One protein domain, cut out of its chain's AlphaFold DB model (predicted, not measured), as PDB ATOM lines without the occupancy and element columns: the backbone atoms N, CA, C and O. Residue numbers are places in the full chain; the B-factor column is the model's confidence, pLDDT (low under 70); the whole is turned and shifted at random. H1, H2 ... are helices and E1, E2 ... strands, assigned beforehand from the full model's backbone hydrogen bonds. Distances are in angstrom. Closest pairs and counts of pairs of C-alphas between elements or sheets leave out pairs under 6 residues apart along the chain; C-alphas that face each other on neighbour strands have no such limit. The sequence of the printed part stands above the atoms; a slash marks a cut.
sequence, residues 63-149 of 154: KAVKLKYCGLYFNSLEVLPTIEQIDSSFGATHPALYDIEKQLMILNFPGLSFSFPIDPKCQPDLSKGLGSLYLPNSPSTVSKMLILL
ATOM      1  N   LYS A  63     -92.618 436.648 -46.463       91.81
ATOM      2  CA  LYS A  63     -93.634 437.674 -46.152       91.81
ATOM      3  C   LYS A  63     -94.974 437.088 -45.701       91.81
ATOM      4  O   LYS A  63     -95.758 437.795 -45.078       91.81
ATOM      5  N   ALA A  64     -95.251 435.824 -46.018       91.00
ATOM      6  CA  ALA A  64     -96.515 435.171 -45.679       91.00
ATOM      7  C   ALA A  64     -96.510 434.530 -44.278       91.00
ATOM      8  O   ALA A  64     -97.555 434.103 -43.795       91.00
ATOM      9  N   VAL A  65     -95.355 434.485 -43.601       90.94
ATOM     10  CA  VAL A  65     -95.189 433.752 -42.341       90.94
ATOM     11  C   VAL A  65     -94.660 434.669 -41.242       90.94
ATOM     12  O   VAL A  65     -93.818 435.529 -41.477       90.94
ATOM     13  N   LYS A  66     -95.110 434.466 -40.001       91.81
ATOM     14  CA  LYS A  66     -94.513 435.091 -38.812       91.81
ATOM     15  C   LYS A  66     -93.721 434.045 -38.037       91.81
ATOM     16  O   LYS A  66     -94.302 433.073 -37.558       91.81
ATOM     17  N   LEU A  67     -92.410 434.239 -37.894       91.25
ATOM     18  CA  LEU A  67     -91.516 433.277 -37.243       91.25
ATOM     19  C   LEU A  67     -90.868 433.884 -36.003       91.25
ATOM     20  O   LEU A  67     -90.454 435.046 -35.995       91.25
ATOM     21  N   LYS A  68     -90.772 433.066 -34.953       90.94
ATOM     22  CA  LYS A  68     -90.083 433.398 -33.708       90.94
ATOM     23  C   LYS A  68     -89.095 432.301 -33.338       90.94
ATOM     24  O   LYS A  68     -89.392 431.123 -33.519       90.94
ATOM     25  N   TYR A  69     -87.966 432.693 -32.768       88.62
ATOM     26  CA  TYR A  69     -86.963 431.796 -32.207       88.62
ATOM     27  C   TYR A  69     -86.572 432.305 -30.819       88.62
ATOM     28  O   TYR A  69     -86.407 433.506 -30.630       88.62
ATOM     29  N   CYS A  70     -86.535 431.417 -29.820       86.56
ATOM     30  CA  CYS A  70     -86.294 431.778 -28.412       86.56
ATOM     31  C   CYS A  70     -87.155 432.955 -27.895       86.56
ATOM     32  O   CYS A  70     -86.716 433.755 -27.077       86.56
ATOM     33  N   GLY A  71     -88.394 433.075 -28.387       85.62
ATOM     34  CA  GLY A  71     -89.322 434.152 -28.016       85.62
ATOM     35  C   GLY A  71     -89.158 435.460 -28.800       85.62
ATOM     36  O   GLY A  71     -90.050 436.301 -28.731       85.62
ATOM     37  N   LEU A  72     -88.098 435.608 -29.597       87.00
ATOM     38  CA  LEU A  72     -87.847 436.785 -30.427       87.00
ATOM     39  C   LEU A  72     -88.371 436.572 -31.847       87.00
ATOM     40  O   LEU A  72     -88.125 435.535 -32.464       87.00
ATOM     41  N   TYR A  73     -89.101 437.552 -32.375       88.81
ATOM     42  CA  TYR A  73     -89.524 437.536 -33.773       88.81
ATOM     43  C   TYR A  73     -88.346 437.886 -34.675       88.81
ATOM     44  O   TYR A  73     -87.753 438.952 -34.524       88.81
ATOM     45  N   PHE A  74     -88.046 437.003 -35.626       89.12
ATOM     46  CA  PHE A  74     -87.026 437.261 -36.645       89.12
ATOM     47  C   PHE A  74     -87.615 437.441 -38.048       89.12
ATOM     48  O   PHE A  74     -86.942 437.957 -38.927       89.12
ATOM     49  N   ASN A  75     -88.873 437.046 -38.262       91.44
ATOM     50  CA  ASN A  75     -89.568 437.230 -39.532       91.44
ATOM     51  C   ASN A  75     -91.041 437.589 -39.309       91.44
ATOM     52  O   ASN A  75     -91.719 436.996 -38.462       91.44
ATOM     53  N   SER A  76     -91.544 438.540 -40.088       88.12
ATOM     54  CA  SER A  76     -92.941 438.968 -40.142       88.12
ATOM     55  C   SER A  76     -93.233 439.690 -41.465       88.12
ATOM     56  O   SER A  76     -92.327 439.940 -42.252       88.12
ATOM     57  N   LEU A  77     -94.495 440.077 -41.687       84.06
ATOM     58  CA  LEU A  77     -94.910 440.847 -42.869       84.06
ATOM     59  C   LEU A  77     -94.095 442.147 -43.047       84.06
ATOM     60  O   LEU A  77     -93.767 442.520 -44.170       84.06
ATOM     61  N   GLU A  78     -93.780 442.824 -41.940       84.31
ATOM     62  CA  GLU A  78     -93.092 444.123 -41.918       84.31
ATOM     63  C   GLU A  78     -91.572 443.990 -41.759       84.31
ATOM     64  O   GLU A  78     -90.822 444.859 -42.194       84.31
ATOM     65  N   VAL A  79     -91.116 442.895 -41.145       82.81
ATOM     66  CA  VAL A  79     -89.705 442.654 -40.820       82.81
ATOM     67  C   VAL A  79     -89.252 441.372 -41.491       82.81
ATOM     68  O   VAL A  79     -89.606 440.281 -41.042       82.81
ATOM     69  N   LEU A  80     -88.450 441.508 -42.542       86.56
ATOM     70  CA  LEU A  80     -87.783 440.380 -43.174       86.56
ATOM     71  C   LEU A  80     -86.429 440.121 -42.508       86.56
ATOM     72  O   LEU A  80     -85.695 441.079 -42.260       86.56
ATOM     73  N   PRO A  81     -86.065 438.853 -42.266       86.88
ATOM     74  CA  PRO A  81     -84.802 438.519 -41.636       86.88
ATOM     75  C   PRO A  81     -83.638 438.860 -42.552       86.88
ATOM     76  O   PRO A  81     -83.597 438.435 -43.710       86.88
ATOM     77  N   THR A  82     -82.681 439.596 -42.003       85.62
ATOM     78  CA  THR A  82     -81.391 439.869 -42.640       85.62
ATOM     79  C   THR A  82     -80.359 438.825 -42.225       85.62
ATOM     80  O   THR A  82     -80.565 438.075 -41.268       85.62
ATOM     81  N   ILE A  83     -79.231 438.778 -42.932       79.75
ATOM     82  CA  ILE A  83     -78.112 437.889 -42.589       79.75
ATOM     83  C   ILE A  83     -77.626 438.154 -41.158       79.75
ATOM     84  O   ILE A  83     -77.462 437.212 -40.389       79.75
ATOM     85  N   GLU A  84     -77.471 439.421 -40.768       80.06
ATOM     86  CA  GLU A  84     -76.994 439.813 -39.435       80.06
ATOM     87  C   GLU A  84     -77.981 439.396 -38.343       80.06
ATOM     88  O   GLU A  84     -77.585 438.950 -37.268       80.06
ATOM     89  N   GLN A  85     -79.283 439.506 -38.619       83.25
ATOM     90  CA  GLN A  85     -80.311 439.077 -37.681       83.25
ATOM     91  C   GLN A  85     -80.313 437.555 -37.501       83.25
ATOM     92  O   GLN A  85     -80.515 437.077 -36.383       83.25
ATOM     93  N   ILE A  86     -80.079 436.792 -38.573       86.19
ATOM     94  CA  ILE A  86     -79.936 435.335 -38.503       86.19
ATOM     95  C   ILE A  86     -78.672 434.959 -37.724       86.19
ATOM     96  O   ILE A  86     -78.768 434.158 -36.797       86.19
ATOM     97  N   ASP A  87     -77.528 435.577 -38.016       81.69
ATOM     98  CA  ASP A  87     -76.266 435.334 -37.303       81.69
ATOM     99  C   ASP A  87     -76.394 435.663 -35.804       81.69
ATOM    100  O   ASP A  87     -76.059 434.854 -34.942       81.69
ATOM    101  N   SER A  88     -77.025 436.791 -35.465       81.75
ATOM    102  CA  SER A  88     -77.297 437.158 -34.071       81.75
ATOM    103  C   SER A  88     -78.295 436.227 -33.373       81.75
ATOM    104  O   SER A  88     -78.215 436.075 -32.154       81.75
ATOM    105  N   SER A  89     -79.267 435.658 -34.093       83.38
ATOM    106  CA  SER A  89     -80.334 434.840 -33.491       83.38
ATOM    107  C   SER A  89     -79.935 433.376 -33.332       83.38
ATOM    108  O   SER A  89     -80.325 432.739 -32.354       83.38
ATOM    109  N   PHE A  90     -79.192 432.832 -34.296       83.25
ATOM    110  CA  PHE A  90     -78.843 431.412 -34.368       83.25
ATOM    111  C   PHE A  90     -77.361 431.140 -34.062       83.25
ATOM    112  O   PHE A  90     -77.005 429.991 -33.797       83.25
ATOM    113  N   GLY A  91     -76.525 432.181 -34.010       77.12
ATOM    114  CA  GLY A  91     -75.101 432.102 -33.702       77.12
ATOM    115  C   GLY A  91     -74.223 431.893 -34.936       77.12
ATOM    116  O   GLY A  91     -74.712 431.654 -36.040       77.12
ATOM    117  N   ALA A  92     -72.909 431.956 -34.708       62.44
ATOM    118  CA  ALA A  92     -71.901 431.874 -35.757       62.44
ATOM    119  C   ALA A  92     -72.045 430.590 -36.589       62.44
ATOM    120  O   ALA A  92     -71.976 429.474 -36.065       62.44
ATOM    121  N   THR A  93     -72.216 430.749 -37.900       63.69
ATOM    122  CA  THR A  93     -72.318 429.629 -38.838       63.69
ATOM    123  C   THR A  93     -70.950 429.118 -39.283       63.69
ATOM    124  O   THR A  93     -69.948 429.834 -39.282       63.69
ATOM    125  N   HIS A  94     -70.929 427.884 -39.793       61.38
ATOM    126  CA  HIS A  94     -69.928 427.467 -40.779       61.38
ATOM    127  C   HIS A  94     -69.911 428.448 -41.976       61.38
ATOM    128  O   HIS A  94     -70.902 429.156 -42.190       61.38
ATOM    129  N   PRO A  95     -68.813 428.533 -42.756       68.69
ATOM    130  CA  PRO A  95     -68.743 429.437 -43.903       68.69
ATOM    131  C   PRO A  95     -69.943 429.236 -44.831       68.69
ATOM    132  O   PRO A  95     -70.334 428.102 -45.121       68.69
ATOM    133  N   ALA A  96     -70.538 430.347 -45.263       73.88
ATOM    134  CA  ALA A  96     -71.678 430.322 -46.162       73.88
ATOM    135  C   ALA A  96     -71.326 429.570 -47.451       73.88
ATOM    136  O   ALA A  96     -70.229 429.720 -47.992       73.88
ATOM    137  N   LEU A  97     -72.262 428.772 -47.958       79.94
ATOM    138  CA  LEU A  97     -72.094 428.100 -49.240       79.94
ATOM    139  C   LEU A  97     -72.688 428.976 -50.335       79.94
ATOM    140  O   LEU A  97     -73.835 429.405 -50.226       79.94
ATOM    141  N   TYR A  98     -71.920 429.237 -51.387       79.62
ATOM    142  CA  TYR A  98     -72.403 429.980 -52.545       79.62
ATOM    143  C   TYR A  98     -72.776 429.020 -53.675       79.62
ATOM    144  O   TYR A  98     -71.919 428.329 -54.226       79.62
ATOM    145  N   ASP A  99     -74.064 428.975 -54.010       79.31
ATOM    146  CA  ASP A  99     -74.595 428.265 -55.168       79.31
ATOM    147  C   ASP A  99     -74.582 429.221 -56.372       79.31
ATOM    148  O   ASP A  99     -75.429 430.111 -56.494       79.31
ATOM    149  N   ILE A 100     -73.588 429.044 -57.249       75.75
ATOM    150  CA  ILE A 100     -73.371 429.882 -58.438       75.75
ATOM    151  C   ILE A 100     -74.529 429.736 -59.431       75.75
ATOM    152  O   ILE A 100     -74.918 430.713 -60.066       75.75
ATOM    153  N   GLU A 101     -75.103 428.543 -59.575       78.38
ATOM    154  CA  GLU A 101     -76.177 428.313 -60.545       78.38
ATOM    155  C   GLU A 101     -77.446 429.055 -60.136       78.38
ATOM    156  O   GLU A 101     -78.133 429.640 -60.972       78.38
ATOM    157  N   LYS A 102     -77.732 429.072 -58.831       77.06
ATOM    158  CA  LYS A 102     -78.918 429.743 -58.291       77.06
ATOM    159  C   LYS A 102     -78.674 431.194 -57.886       77.06
ATOM    160  O   LYS A 102     -79.641 431.884 -57.581       77.06
ATOM    161  N   GLN A 103     -77.417 431.649 -57.872       80.75
ATOM    162  CA  GLN A 103     -77.008 432.944 -57.309       80.75
ATOM    163  C   GLN A 103     -77.518 433.111 -55.865       80.75
ATOM    164  O   GLN A 103     -77.983 434.176 -55.450       80.75
ATOM    165  N   LEU A 104     -77.477 432.011 -55.105       82.31
ATOM    166  CA  LEU A 104     -77.956 431.948 -53.730       82.31
ATOM    167  C   LEU A 104     -76.795 431.676 -52.788       82.31
ATOM    168  O   LEU A 104     -76.001 430.762 -52.993       82.31
ATOM    169  N   MET A 105     -76.754 432.423 -51.698       83.75
ATOM    170  CA  MET A 105     -75.956 432.069 -50.538       83.75
ATOM    171  C   MET A 105     -76.792 431.251 -49.570       83.75
ATOM    172  O   MET A 105     -77.952 431.579 -49.328       83.75
ATOM    173  N   ILE A 106     -76.202 430.202 -49.010       85.94
ATOM    174  CA  ILE A 106     -76.863 429.260 -48.117       85.94
ATOM    175  C   ILE A 106     -76.126 429.234 -46.778       85.94
ATOM    176  O   ILE A 106     -74.929 428.940 -46.718       85.94
ATOM    177  N   LEU A 107     -76.861 429.519 -45.703       86.94
ATOM    178  CA  LEU A 107     -76.412 429.368 -44.323       86.94
ATOM    179  C   LEU A 107     -77.047 428.124 -43.722       86.94
ATOM    180  O   LEU A 107     -78.270 428.048 -43.595       86.94
ATOM    181  N   ASN A 108     -76.209 427.163 -43.345       87.12
ATOM    182  CA  ASN A 108     -76.645 425.898 -42.775       87.12
ATOM    183  C   ASN A 108     -76.477 425.889 -41.258       87.12
ATOM    184  O   ASN A 108     -75.424 426.236 -40.724       87.12
ATOM    185  N   PHE A 109     -77.510 425.393 -40.595       86.94
ATOM    186  CA  PHE A 109     -77.578 425.134 -39.168       86.94
ATOM    187  C   PHE A 109     -78.073 423.697 -38.949       86.94
ATOM    188  O   PHE A 109     -78.680 423.094 -39.842       86.94
ATOM    189  N   PRO A 110     -77.871 423.111 -37.760       85.94
ATOM    190  CA  PRO A 110     -78.458 421.816 -37.441       85.94
ATOM    191  C   PRO A 110     -79.986 421.833 -37.619       85.94
ATOM    192  O   PRO A 110     -80.705 422.505 -36.885       85.94
ATOM    193  N   GLY A 111     -80.483 421.103 -38.623       88.25
ATOM    194  CA  GLY A 111     -81.916 421.006 -38.924       88.25
ATOM    195  C   GLY A 111     -82.533 422.232 -39.613       88.25
ATOM    196  O   GLY A 111     -83.747 422.256 -39.806       88.25
ATOM    197  N   LEU A 112     -81.739 423.235 -39.999       90.88
ATOM    198  CA  LEU A 112     -82.218 424.495 -40.570       90.88
ATOM    199  C   LEU A 112     -81.285 424.991 -41.677       90.88
ATOM    200  O   LEU A 112     -80.072 424.856 -41.590       90.88
ATOM    201  N   SER A 113     -81.841 425.608 -42.711       91.19
ATOM    202  CA  SER A 113     -81.056 426.278 -43.748       91.19
ATOM    203  C   SER A 113     -81.751 427.557 -44.186       91.19
ATOM    204  O   SER A 113     -82.966 427.566 -44.378       91.19
ATOM    205  N   PHE A 114     -80.983 428.620 -44.393       91.00
ATOM    206  CA  PHE A 114     -81.468 429.900 -44.903       91.00
ATOM    207  C   PHE A 114     -80.796 430.211 -46.231       91.00
ATOM    208  O   PHE A 114     -79.585 430.047 -46.361       91.00
ATOM    209  N   SER A 115     -81.572 430.665 -47.208       90.19
ATOM    210  CA  SER A 115     -81.065 431.067 -48.516       90.19
ATOM    211  C   SER A 115     -81.320 432.546 -48.769       90.19
ATOM    212  O   SER A 115     -82.402 433.064 -48.483       90.19
ATOM    213  N   PHE A 116     -80.321 433.204 -49.349       86.88
ATOM    214  CA  PHE A 116     -80.303 434.636 -49.617       86.88
ATOM    215  C   PHE A 116     -79.877 434.858 -51.067       86.88
ATOM    216  O   PHE A 116     -78.903 434.242 -51.502       86.88
ATOM    217  N   PRO A 117     -80.560 435.722 -51.827       83.25
ATOM    218  CA  PRO A 117     -80.086 436.121 -53.140       83.25
ATOM    219  C   PRO A 117     -78.837 436.998 -53.001       83.25
ATOM    220  O   PRO A 117     -78.773 437.886 -52.144       83.25
ATOM    221  N   ILE A 118     -77.851 436.740 -53.857       74.88
ATOM    222  CA  ILE A 118     -76.665 437.581 -54.019       74.88
ATOM    223  C   ILE A 118     -76.695 438.199 -55.418       74.88
ATOM    224  O   ILE A 118     -77.063 437.540 -56.390       74.88
ATOM    225  N   ASP A 119     -76.314 439.475 -55.520       69.19
ATOM    226  CA  ASP A 119     -76.068 440.098 -56.820       69.19
ATOM    227  C   ASP A 119     -74.800 439.471 -57.437       69.19
ATOM    228  O   ASP A 119     -73.748 439.524 -56.794       69.19
ATOM    229  N   PRO A 120     -74.843 438.929 -58.669       63.75
ATOM    230  CA  PRO A 120     -73.682 438.355 -59.363       63.75
ATOM    231  C   PRO A 120     -72.455 439.274 -59.421       63.75
ATOM    232  O   PRO A 120     -71.330 438.798 -59.577       63.75
ATOM    233  N   LYS A 121     -72.647 440.593 -59.315       61.50
ATOM    234  CA  LYS A 121     -71.557 441.582 -59.285       61.50
ATOM    235  C   LYS A 121     -70.772 441.567 -57.973       61.50
ATOM    236  O   LYS A 121     -69.667 442.104 -57.917       61.50
ATOM    237  N   CYS A 122     -71.338 440.979 -56.929       57.34
ATOM    238  CA  CYS A 122     -70.783 440.911 -55.592       57.34
ATOM    239  C   CYS A 122     -70.244 439.494 -55.364       57.34
ATOM    240  O   CYS A 122     -70.942 438.643 -54.824       57.34
ATOM    241  N   GLN A 123     -69.016 439.207 -55.812       55.12
ATOM    242  CA  GLN A 123     -68.378 437.928 -55.489       55.12
ATOM    243  C   GLN A 123     -67.988 437.913 -54.004       55.12
ATOM    244  O   GLN A 123     -67.159 438.729 -53.593       55.12
ATOM    245  N   PRO A 124     -68.564 437.018 -53.183       58.12
ATOM    246  CA  PRO A 124     -68.225 436.958 -51.773       58.12
ATOM    247  C   PRO A 124     -66.852 436.300 -51.577       58.12
ATOM    248  O   PRO A 124     -66.637 435.161 -51.990       58.12
ATOM    249  N   ASP A 125     -65.918 436.988 -50.912       55.75
ATOM    250  CA  ASP A 125     -64.694 436.361 -50.394       55.75
ATOM    251  C   ASP A 125     -65.057 435.539 -49.144       55.75
ATOM    252  O   ASP A 125     -64.959 436.007 -48.004       55.75
ATOM    253  N   LEU A 126     -65.526 434.310 -49.386       55.25
ATOM    254  CA  LEU A 126     -66.001 433.348 -48.381       55.25
ATOM    255  C   LEU A 126     -64.914 432.933 -47.370       55.25
ATOM    256  O   LEU A 126     -65.228 432.320 -46.350       55.25
ATOM    257  N   SER A 127     -63.643 433.269 -47.625       47.44
ATOM    258  CA  SER A 127     -62.510 432.929 -46.755       47.44
ATOM    259  C   SER A 127     -62.458 433.740 -45.452       47.44
ATOM    260  O   SER A 127     -61.758 433.352 -44.518       47.44
ATOM    261  N   LYS A 128     -63.216 434.844 -45.355       52.00
ATOM    262  CA  LYS A 128     -63.156 435.802 -44.233       52.00
ATOM    263  C   LYS A 128     -64.402 435.824 -43.333       52.00
ATOM    264  O   LYS A 128     -64.544 436.726 -42.510       52.00
ATOM    265  N   GLY A 129     -65.263 434.807 -43.426       53.31
ATOM    266  CA  GLY A 129     -66.493 434.715 -42.629       53.31
ATOM    267  C   GLY A 129     -67.580 435.698 -43.081       53.31
ATOM    268  O   GLY A 129     -67.376 436.494 -43.989       53.31
ATOM    269  N   LEU A 130     -68.762 435.648 -42.456       55.34
ATOM    270  CA  LEU A 130     -69.925 436.456 -42.869       55.34
ATOM    271  C   LEU A 130     -69.669 437.973 -42.831       55.34
ATOM    272  O   LEU A 130     -70.275 438.713 -43.599       55.34
ATOM    273  N   GLY A 131     -68.737 438.429 -41.989       51.69
ATOM    274  CA  GLY A 131     -68.380 439.844 -41.855       51.69
ATOM    275  C   GLY A 131     -67.635 440.455 -43.052       51.69
ATOM    276  O   GLY A 131     -67.488 441.673 -43.093       51.69
ATOM    277  N   SER A 132     -67.165 439.660 -44.023       50.00
ATOM    278  CA  SER A 132     -66.529 440.165 -45.257       50.00
ATOM    279  C   SER A 132     -67.499 440.347 -46.424       50.00
ATOM    280  O   SER A 132     -67.100 440.850 -47.479       50.00
ATOM    281  N   LEU A 133     -68.760 439.946 -46.253       54.62
ATOM    282  CA  LEU A 133     -69.820 440.108 -47.236       54.62
ATOM    283  C   LEU A 133     -70.247 441.579 -47.281       54.62
ATOM    284  O   LEU A 133     -71.282 441.972 -46.752       54.62
ATOM    285  N   TYR A 134     -69.427 442.420 -47.906       48.41
ATOM    286  CA  TYR A 134     -69.823 443.784 -48.218       48.41
ATOM    287  C   TYR A 134     -70.825 443.732 -49.371       48.41
ATOM    288  O   TYR A 134     -70.424 443.745 -50.530       48.41
ATOM    289  N   LEU A 135     -72.120 443.613 -49.066       54.88
ATOM    290  CA  LEU A 135     -73.182 443.728 -50.063       54.88
ATOM    291  C   LEU A 135     -73.542 445.209 -50.226       54.88
ATOM    292  O   LEU A 135     -74.156 445.795 -49.330       54.88
ATOM    293  N   PRO A 136     -73.170 445.856 -51.343       40.81
ATOM    294  CA  PRO A 136     -73.557 447.231 -51.565       40.81
ATOM    295  C   PRO A 136     -75.074 447.304 -51.807       40.81
ATOM    296  O   PRO A 136     -75.617 446.642 -52.688       40.81
ATOM    297  N   ASN A 137     -75.727 448.186 -51.049       43.28
ATOM    298  CA  ASN A 137     -77.036 448.801 -51.312       43.28
ATOM    299  C   ASN A 137     -78.345 448.113 -50.889       43.28
ATOM    300  O   ASN A 137     -79.391 448.711 -51.133       43.28
ATOM    301  N   SER A 138     -78.364 446.980 -50.186       50.81
ATOM    302  CA  SER A 138     -79.536 446.544 -49.393       50.81
ATOM    303  C   SER A 138     -79.146 445.399 -48.459       50.81
ATOM    304  O   SER A 138     -78.332 444.570 -48.865       50.81
ATOM    305  N   PRO A 139     -79.724 445.287 -47.249       60.62
ATOM    306  CA  PRO A 139     -79.567 444.071 -46.464       60.62
ATOM    307  C   PRO A 139     -80.159 442.911 -47.272       60.62
ATOM    308  O   PRO A 139     -81.357 442.915 -47.571       60.62
ATOM    309  N   SER A 140     -79.335 441.937 -47.673       72.44
ATOM    310  CA  SER A 140     -79.856 440.729 -48.316       72.44
ATOM    311  C   SER A 140     -80.752 440.012 -47.321       72.44
ATOM    312  O   SER A 140     -80.310 439.505 -46.290       72.44
ATOM    313  N   THR A 141     -82.042 440.024 -47.624       84.75
ATOM    314  CA  THR A 141     -83.060 439.368 -46.813       84.75
ATOM    315  C   THR A 141     -83.150 437.897 -47.192       84.75
ATOM    316  O   THR A 141     -82.865 437.514 -48.330       84.75
ATOM    317  N   VAL A 142     -83.539 437.053 -46.238       87.50
ATOM    318  CA  VAL A 142     -83.813 435.639 -46.516       87.50
ATOM    319  C   VAL A 142     -84.930 435.564 -47.553       87.50
ATOM    320  O   VAL A 142     -86.022 436.096 -47.345       87.50
ATOM    321  N   SER A 143     -84.682 434.866 -48.656       89.81
ATOM    322  CA  SER A 143     -85.720 434.547 -49.639       89.81
ATOM    323  C   SER A 143     -86.407 433.223 -49.326       89.81
ATOM    324  O   SER A 143     -87.587 433.057 -49.627       89.81
ATOM    325  N   LYS A 144     -85.678 432.288 -48.711       92.38
ATOM    326  CA  LYS A 144     -86.147 430.930 -48.447       92.38
ATOM    327  C   LYS A 144     -85.557 430.370 -47.158       92.38
ATOM    328  O   LYS A 144     -84.374 430.551 -46.880       92.38
ATOM    329  N   MET A 145     -86.369 429.631 -46.412       94.31
ATOM    330  CA  MET A 145     -85.948 428.886 -45.226       94.31
ATOM    331  C   MET A 145     -86.364 427.421 -45.358       94.31
ATOM    332  O   MET A 145     -87.486 427.126 -45.756       94.31
ATOM    333  N   LEU A 146     -85.474 426.503 -44.991       94.88
ATOM    334  CA  LEU A 146     -85.740 425.070 -44.935       94.88
ATOM    335  C   LEU A 146     -85.617 424.580 -43.495       94.88
ATOM    336  O   LEU A 146     -84.641 424.884 -42.814       94.88
ATOM    337  N   ILE A 147     -86.580 423.773 -43.063       94.88
ATOM    338  CA  ILE A 147     -86.525 422.991 -41.829       94.88
ATOM    339  C   ILE A 147     -86.337 421.532 -42.224       94.88
ATOM    340  O   ILE A 147     -87.203 420.928 -42.861       94.88
ATOM    341  N   LEU A 148     -85.189 420.973 -41.858       92.94
ATOM    342  CA  LEU A 148     -84.750 419.634 -42.229       92.94
ATOM    343  C   LEU A 148     -85.070 418.670 -41.083       92.94
ATOM    344  O   LEU A 148     -84.373 418.626 -40.072       92.94
ATOM    345  N   LEU A 149     -86.137 417.885 -41.237       86.88
ATOM    346  CA  LEU A 149     -86.649 416.994 -40.184       86.88
ATOM    347  C   LEU A 149     -85.977 415.618 -40.182       86.88
ATOM    348  O   LEU A 149     -86.084 414.859 -39.219       86.88
TER     349      LEU A 149
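What this domain is: This is residues 63 to 149 of the 154 residues of an uncharacterized protein of Armadillidium vulgare (UniProt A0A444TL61). A strongly twisted, four-stranded sheet has one short helix, H1, over one face; the small hairpin E1 and E2 is at one end of the longest axis, and the loop of residues 120 to 135 is at the other. The printed part has 87 residues, with six named strands and one named helix in the order E1 E2 H1 E3 E4 E5 E6. The class is mixed, helices and strands, though under half of the residues are in named elements. The sheet order is E3 - E4 - E5 - E6, all antiparallel. The whole is compact, with a radius of gyration of the C-alphas of 12.7 A and spans of 34 by 26 by 23 A.

How they stand to each other: E1, residues 67 to 69, and E2, residues 72 to 75, form an antiparallel hairpin, with N 69 and O 72 2.9 A apart. H1, residues 83 to 90, comes closest to E2 at the C-alphas of Phe 74 and Gln 85, 7.0 A apart. Every O i to N i+4 pair in H1 is within hydrogen-bond range. E3, residues 97 to 99, E4, residues 104 to 109, E5, residues 112 to 117, and E6, residues 144 to 148, form a meander, each strand the antiparallel neighbour of the one before. Within hydrogen-bond range are N 97 and O 106, 2.9 A, N 107 and O 114, 2.9 A, and N 113 and O 146, 2.9 A. H1 is on this sheet, over E4, at a height over the sheet of 9.8 A, from a local plane fitted to only 6 C-alphas. It runs along the strands, at 9 degrees to E4 on the local plane. E1 and E2 are apart from E3, E4, E5 and E6.

Where its parts are: E1 begins at C-alpha 67 (-91.516, 433.277, -37.243). H1 spans 10.5 A, E4 16.1 A, E5 17.3 A and E6 13.0 A; E1, E2 and E3 span 6.9 A, 9.3 A and 6.4 A. E6 ends at C-alpha 148 (-84.750, 419.634, -42.229).

The domain as a whole: The C-alphas of Gly 71 and Lys 121, the two farthest apart, are 36.7 A apart. The printed part has no cut. The link E5 to E6, 26 residues, is long. The model's pLDDT is under 70 at residues 92 to 95 and 119 to 139.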